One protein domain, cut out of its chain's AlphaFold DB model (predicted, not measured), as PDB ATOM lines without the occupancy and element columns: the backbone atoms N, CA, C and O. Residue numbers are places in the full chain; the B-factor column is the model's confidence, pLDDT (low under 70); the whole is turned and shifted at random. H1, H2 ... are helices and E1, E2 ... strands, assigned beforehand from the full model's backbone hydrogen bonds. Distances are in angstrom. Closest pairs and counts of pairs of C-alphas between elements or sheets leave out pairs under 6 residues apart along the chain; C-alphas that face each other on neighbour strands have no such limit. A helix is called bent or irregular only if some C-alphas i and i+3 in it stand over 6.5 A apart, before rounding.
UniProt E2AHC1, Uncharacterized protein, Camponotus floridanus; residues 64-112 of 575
ATOM      1  N   ALA A  64      41.229  36.042 -28.321       83.44
ATOM      2  CA  ALA A  64      41.829  37.261 -27.794       83.44
ATOM      3  C   ALA A  64      43.310  37.305 -28.197       83.44
ATOM      4  O   ALA A  64      44.108  36.475 -27.758       83.44
ATOM      5  N   ASP A  65      43.671  38.263 -29.049       79.69
ATOM      6  CA  ASP A  65      45.056  38.495 -29.458       79.69
ATOM      7  C   ASP A  65      45.721  39.478 -28.485       79.69
ATOM      8  O   ASP A  65      45.273  40.613 -28.323       79.69
ATOM      9  N   VAL A  66      46.789  39.031 -27.822       80.38
ATOM     10  CA  VAL A  66      47.560  39.815 -26.850       80.38
ATOM     11  C   VAL A  66      48.884  40.218 -27.486       80.38
ATOM     12  O   VAL A  66      49.733  39.372 -27.779       80.38
ATOM     13  N   LEU A  67      49.056  41.524 -27.683       76.12
ATOM     14  CA  LEU A  67      50.293  42.117 -28.180       76.12
ATOM     15  C   LEU A  67      51.311  42.264 -27.050       76.12
ATOM     16  O   LEU A  67      50.962  42.652 -25.936       76.12
ATOM     17  N   TYR A  68      52.582  42.010 -27.356       72.00
ATOM     18  CA  TYR A  68      53.692  42.355 -26.472       72.00
ATOM     19  C   TYR A  68      54.882  42.925 -27.248       72.00
ATOM     20  O   TYR A  68      55.178  42.523 -28.383       72.00
ATOM     21  N   TYR A  69      55.559  43.875 -26.606       62.75
ATOM     22  CA  TYR A  69      56.754  44.531 -27.119       62.75
ATOM     23  C   TYR A  69      57.999  43.706 -26.784       62.75
ATOM     24  O   TYR A  69      58.092  43.091 -25.723       62.75
ATOM     25  N   CYS A  70      58.947  43.678 -27.717       68.06
ATOM     26  CA  CYS A  70      60.172  42.889 -27.636       68.06
ATOM     27  C   CYS A  70      61.292  43.723 -28.269       68.06
ATOM     28  O   CYS A  70      61.148  44.129 -29.418       68.06
ATOM     29  N   SER A  71      62.362  44.023 -27.532       47.56
ATOM     30  CA  SER A  71      63.330  45.069 -27.907       47.56
ATOM     31  C   SER A  71      64.524  44.606 -28.754       47.56
ATOM     32  O   SER A  71      65.316  45.444 -29.170       47.56
ATOM     33  N   VAL A  72      64.683  43.301 -29.015       55.78
ATOM     34  CA  VAL A  72      65.787  42.749 -29.831       55.78
ATOM     35  C   VAL A  72      65.310  41.525 -30.615       55.78
ATOM     36  O   VAL A  72      64.734  40.607 -30.029       55.78
ATOM     37  N   GLU A  73      65.608  41.448 -31.913       51.34
ATOM     38  CA  GLU A  73      65.129  40.370 -32.798       51.34
ATOM     39  C   GLU A  73      65.563  38.964 -32.354       51.34
ATOM     40  O   GLU A  73      64.743  38.049 -32.261       51.34
ATOM     41  N   ILE A  74      66.833  38.795 -31.971       47.16
ATOM     42  CA  ILE A  74      67.370  37.516 -31.466       47.16
ATOM     43  C   ILE A  74      66.657  37.081 -30.170       47.16
ATOM     44  O   ILE A  74      66.538  35.884 -29.883       47.16
ATOM     45  N   ALA A  75      66.123  38.033 -29.395       53.25
ATOM     46  CA  ALA A  75      65.331  37.726 -28.213       53.25
ATOM     47  C   ALA A  75      63.923  37.218 -28.572       53.25
ATOM     48  O   ALA A  75      63.407  36.381 -27.833       53.25
ATOM     49  N   ILE A  76      63.325  37.619 -29.706       54.62
ATOM     50  CA  ILE A  76      61.954  37.237 -30.114       54.62
ATOM     51  C   ILE A  76      61.772  35.715 -30.144       54.62
ATOM     52  O   ILE A  76      60.822  35.203 -29.554       54.62
ATOM     53  N   LEU A  77      62.689  34.962 -30.761       49.81
ATOM     54  CA  LEU A  77      62.553  33.502 -30.876       49.81
ATOM     55  C   LEU A  77      62.602  32.787 -29.512       49.81
ATOM     56  O   LEU A  77      61.862  31.826 -29.287       49.81
ATOM     57  N   ARG A  78      63.421  33.275 -28.570       54.72
ATOM     58  CA  ARG A  78      63.511  32.722 -27.205       54.72
ATOM     59  C   ARG A  78      62.376  33.221 -26.300       54.72
ATOM     60  O   ARG A  78      61.849  32.449 -25.504       54.72
ATOM     61  N   LEU A  79      61.937  34.466 -26.471       57.38
ATOM     62  CA  LEU A  79      60.787  35.061 -25.781       57.38
ATOM     63  C   LEU A  79      59.437  34.654 -26.390       57.38
ATOM     64  O   LEU A  79      58.403  34.969 -25.815       57.38
ATOM     65  N   HIS A  80      59.401  33.912 -27.498       59.28
ATOM     66  CA  HIS A  80      58.197  33.202 -27.929       59.28
ATOM     67  C   HIS A  80      58.014  31.870 -27.191       59.28
ATOM     68  O   HIS A  80      56.879  31.521 -26.872       59.28
ATOM     69  N   SER A  81      59.080  31.108 -26.913       70.56
ATOM     70  CA  SER A  81      58.937  29.737 -26.393       70.56
ATOM     71  C   SER A  81      58.431  29.692 -24.947       70.56
ATOM     72  O   SER A  81      57.486  28.956 -24.660       70.56
ATOM     73  N   GLY A  82      58.987  30.521 -24.057       78.44
ATOM     74  CA  GLY A  82      58.576  30.604 -22.647       78.44
ATOM     75  C   GLY A  82      57.105  31.017 -22.469       78.44
ATOM     76  O   GLY A  82      56.313  30.221 -21.964       78.44
ATOM     77  N   PRO A  83      56.695  32.216 -22.924       73.38
ATOM     78  CA  PRO A  83      55.305  32.669 -22.866       73.38
ATOM     79  C   PRO A  83      54.314  31.727 -23.555       73.38
ATOM     80  O   PRO A  83      53.258  31.471 -22.979       73.38
ATOM     81  N   ARG A  84      54.645  31.131 -24.717       73.25
ATOM     82  CA  ARG A  84      53.768  30.129 -25.361       73.25
ATOM     83  C   ARG A  84      53.581  28.880 -24.498       73.25
ATOM     84  O   ARG A  84      52.447  28.441 -24.333       73.25
ATOM     85  N   ALA A  85      54.642  28.361 -23.876       72.81
ATOM     86  CA  ALA A  85      54.537  27.255 -22.918       72.81
ATOM     87  C   ALA A  85      53.723  27.626 -21.656       72.81
ATOM     88  O   ALA A  85      53.150  26.749 -21.005       72.81
ATOM     89  N   CYS A  86      53.628  28.917 -21.327       80.44
ATOM     90  CA  CYS A  86      52.803  29.424 -20.233       80.44
ATOM     91  C   CYS A  86      51.331  29.684 -20.606       80.44
ATOM     92  O   CYS A  86      50.515  29.659 -19.685       80.44
ATOM     93  N   ILE A  87      50.952  29.854 -21.890       83.31
ATOM     94  CA  ILE A  87      49.558  30.150 -22.314       83.31
ATOM     95  C   ILE A  87      48.561  29.204 -21.640       83.31
ATOM     96  O   ILE A  87      47.629  29.662 -20.987       83.31
ATOM     97  N   HIS A  88      48.781  27.889 -21.735       76.88
ATOM     98  CA  HIS A  88      47.860  26.897 -21.176       76.88
ATOM     99  C   HIS A  88      47.711  26.998 -19.650       76.88
ATOM    100  O   HIS A  88      46.646  26.693 -19.124       76.88
ATOM    101  N   ARG A  89      48.744  27.460 -18.929       82.00
ATOM    102  CA  ARG A  89      48.665  27.702 -17.478       82.00
ATOM    103  C   ARG A  89      47.901  28.986 -17.174       82.00
ATOM    104  O   ARG A  89      47.048  28.968 -16.295       82.00
ATOM    105  N   THR A  90      48.163  30.064 -17.911       80.19
ATOM    106  CA  THR A  90      47.443  31.338 -17.766       80.19
ATOM    107  C   THR A  90      45.959  31.165 -18.085       80.19
ATOM    108  O   THR A  90      45.115  31.540 -17.277       80.19
ATOM    109  N   GLN A  91      45.628  30.509 -19.200       83.25
ATOM    110  CA  GLN A  91      44.250  30.226 -19.600       83.25
ATOM    111  C   GLN A  91      43.542  29.309 -18.589       83.25
ATOM    112  O   GLN A  91      42.418  29.600 -18.192       83.25
ATOM    113  N   ALA A  92      44.208  28.258 -18.088       77.56
ATOM    114  CA  ALA A  92      43.662  27.411 -17.023       77.56
ATOM    115  C   ALA A  92      43.524  28.132 -15.667       77.56
ATOM    116  O   ALA A  92      42.721  27.707 -14.840       77.56
ATOM    117  N   SER A  93      44.281  29.207 -15.421       80.88
ATOM    118  CA  SER A  93      44.085  30.074 -14.253       80.88
ATOM    119  C   SER A  93      42.877  30.988 -14.449       80.88
ATOM    120  O   SER A  93      42.062  31.108 -13.544       80.88
ATOM    121  N   LEU A  94      42.705  31.573 -15.639       82.88
ATOM    122  CA  LEU A  94      41.538  32.399 -15.969       82.88
ATOM    123  C   LEU A  94      40.234  31.591 -15.880       82.88
ATOM    124  O   LEU A  94      39.310  32.034 -15.209       82.88
ATOM    125  N   PHE A  95      40.207  30.360 -16.407       83.94
ATOM    126  CA  PHE A  95      39.087  29.416 -16.238       83.94
ATOM    127  C   PHE A  95      38.773  29.042 -14.773       83.94
ATOM    128  O   PHE A  95      37.701  28.512 -14.501       83.94
ATOM    129  N   ARG A  96      39.690  29.277 -13.823       80.25
ATOM    130  CA  ARG A  96      39.458  29.071 -12.378       80.25
ATOM    131  C   ARG A  96      38.997  30.332 -11.647       80.25
ATOM    132  O   ARG A  96      38.607  30.231 -10.489       80.25
ATOM    133  N   HIS A  97      39.080  31.494 -12.292       81.81
ATOM    134  CA  HIS A  97      38.664  32.782 -11.735       81.81
ATOM    135  C   HIS A  97      37.412  33.354 -12.420       81.81
ATOM    136  O   HIS A  97      36.774  34.232 -11.852       81.81
ATOM    137  N   SER A  98      37.014  32.834 -13.586       85.88
ATOM    138  CA  SER A  98      35.683  33.042 -14.165       85.88
ATOM    139  C   SER A  98      34.626  32.313 -13.328       85.88
ATOM    140  O   SER A  98      34.470  31.100 -13.468       85.88
ATOM    141  N   GLN A  99      33.921  33.033 -12.455       58.97
ATOM    142  CA  GLN A  99      32.897  32.454 -11.574       58.97
ATOM    143  C   GLN A  99      31.619  32.062 -12.345       58.97
ATOM    144  O   GLN A  99      30.993  31.054 -12.025       58.97
ATOM    145  N   ASP A 100      31.297  32.779 -13.424       67.88
ATOM    146  CA  ASP A 100      29.964  32.770 -14.052       67.88
ATOM    147  C   ASP A 100      29.864  31.923 -15.339       67.88
ATOM    148  O   ASP A 100      29.120  32.256 -16.259       67.88
ATOM    149  N   ASN A 101      30.677  30.865 -15.474       53.25
ATOM    150  CA  ASN A 101      30.826  30.065 -16.711       53.25
ATOM    151  C   ASN A 101      31.181  30.877 -17.984       53.25
ATOM    152  O   ASN A 101      31.070  30.370 -19.103       53.25
ATOM    153  N   ALA A 102      31.631  32.125 -17.831       73.81
ATOM    154  CA  ALA A 102      31.946  33.019 -18.941       73.81
ATOM    155  C   ALA A 102      32.988  32.405 -19.895       73.81
ATOM    156  O   ALA A 102      34.031  31.902 -19.470       73.81
ATOM    157  N   LEU A 103      32.717  32.472 -21.204       79.00
ATOM    158  CA  LEU A 103      33.576  31.905 -22.247       79.00
ATOM    159  C   LEU A 103      34.947  32.596 -22.276       79.00
ATOM    160  O   LEU A 103      35.113  33.633 -22.918       79.00
ATOM    161  N   VAL A 104      35.949  31.999 -21.623       84.25
ATOM    162  CA  VAL A 104      37.342  32.464 -21.679       84.25
ATOM    163  C   VAL A 104      37.868  32.280 -23.114       84.25
ATOM    164  O   VAL A 104      38.036  31.136 -23.556       84.25
ATOM    165  N   PRO A 105      38.145  33.365 -23.864       83.38
ATOM    166  CA  PRO A 105      38.565  33.268 -25.258       83.38
ATOM    167  C   PRO A 105      39.938  32.597 -25.380       83.38
ATOM    168  O   PRO A 105      40.764  32.648 -24.465       83.38
ATOM    169  N   TYR A 106      40.224  31.992 -26.536       83.81
ATOM    170  CA  TYR A 106      41.559  31.452 -26.789       83.81
ATOM    171  C   TYR A 106      42.577  32.593 -26.911       83.81
ATOM    172  O   TYR A 106      42.472  33.430 -27.812       83.81
ATOM    173  N   ILE A 107      43.563  32.611 -26.009       86.00
ATOM    174  CA  ILE A 107      44.608  33.636 -25.960       86.00
ATOM    175  C   ILE A 107      45.721  33.290 -26.949       86.00
ATOM    176  O   ILE A 107      46.395  32.266 -26.814       86.00
ATOM    177  N   ARG A 108      45.960  34.185 -27.910       80.25
ATOM    178  CA  ARG A 108      47.088  34.119 -28.842       80.25
ATOM    179  C   ARG A 108      48.030  35.288 -28.576       80.25
ATOM    180  O   ARG A 108      47.602  36.433 -28.575       80.25
ATOM    181  N   PHE A 109      49.322  35.013 -28.414       78.75
ATOM    182  CA  PHE A 109      50.330  36.074 -28.426       78.75
ATOM    183  C   PHE A 109      50.715  36.437 -29.863       78.75
ATOM    184  O   PHE A 109      51.173  35.577 -30.626       78.75
ATOM    185  N   SER A 110      50.572  37.715 -30.198       70.94
ATOM    186  CA  SER A 110      51.075  38.351 -31.418       70.94
ATOM    187  C   SER A 110      52.192  39.340 -31.058       70.94
ATOM    188  O   SER A 110      52.243  39.873 -29.950       70.94
ATOM    189  N   HIS A 111      53.139  39.550 -31.971       69.12
ATOM    190  CA  HIS A 111      54.247  40.479 -31.754       69.12
ATOM    191  C   HIS A 111      53.946  41.820 -32.431       69.12
ATOM    192  O   HIS A 111      53.599  41.847 -33.610       69.12
ATOM    193  N   ALA A 112      54.100  42.919 -31.690       54.81
ATOM    194  CA  ALA A 112      54.145  44.259 -32.259       54.81
ATOM    195  C   ALA A 112      55.602  44.607 -32.601       54.81
ATOM    196  O   ALA A 112      56.395  44.874 -31.695       54.81
TER     197      ALA A 112
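Overview. This is residues 64 to 112 of the 575 residues of an uncharacterized protein of Camponotus floridanus (UniProt E2AHC1). The model is a thin, elongated loop of chain: two short parallel strands, E1 and E2, lie side by side, and one long bowed helix, H1, runs back past them, nearer to E2 than to E1. It is a single strand-helix-strand unit, loosely formed, with few close approaches between helix and strands; residues 96 to 102 stick out at one end. The printed part has 49 residues, with the named elements E1, H1, E2 in this order, and is mixed in class, helices and strands. The sheet has the order E1, E2 and is parallel. The whole is loose, with a radius of gyration of the C-alphas of 12.9 A, and its outline is a rod with spans of 41 by 17 by 12 A.

Arrangement. E1, residues 64 to 68, and E2, residues 106 to 111, are parallel neighbours, with 30 degrees between their directions. The C-alphas of Val 66 and Phe 109 face each other at 4.9 A. N 66 and O 108 are within hydrogen-bond range at 2.8 A, as are N 108 and O 64 at 2.9 A. Between the strands comes H1, residues 73 to 97, in a strand-helix-strand unit, two parallel neighbour strands with a helix between them along the chain; its crossover is right-handed. By its hydrogen bonds H1 was assigned as one helix, but it is bent: C-alphas 85 and 88 are 6.9 A apart. Its arms H1a, residues 73 to 85, and H1b, residues 88 to 97, stand at a steep tilt of 50 degrees. The closest C-alphas of H1a and E2 are those of Arg 84 and Phe 109, 7.5 A apart. The closest of H1b and E2 are those of Gln 91 and Ile 107, 7.2 A apart. E1 and H1b are apart. Of the O i to N i+4 pairs, 4 of 9 are within hydrogen-bond range in H1a, beside 5 of 10 O i to N i+3 pairs, and 5 of 6 in H1b.

Along the chain. E1 begins at C-alpha 64, (41.829, 37.261, -27.794), and is 13.0 A long. H1a begins at C-alpha 73, (65.129, 40.370, -32.798), and is 19.5 A long; H1b is 14.4 A long. E2 is 16.3 A long and ends at C-alpha 111, (54.247, 40.479, -31.754).

Size, cuts and confidence. The two C-alphas farthest apart are those of Ile 74 and Asp 100, 41.5 A. The printed part has no cut. The link from E1 to H1 is tight, with 4 residues, and that from H1 to E2 is short, with 8. The mean pLDDT of the printed part is 71.5; it is under 70 at residues 69 to 80, 99 to 101 and 111 to 112.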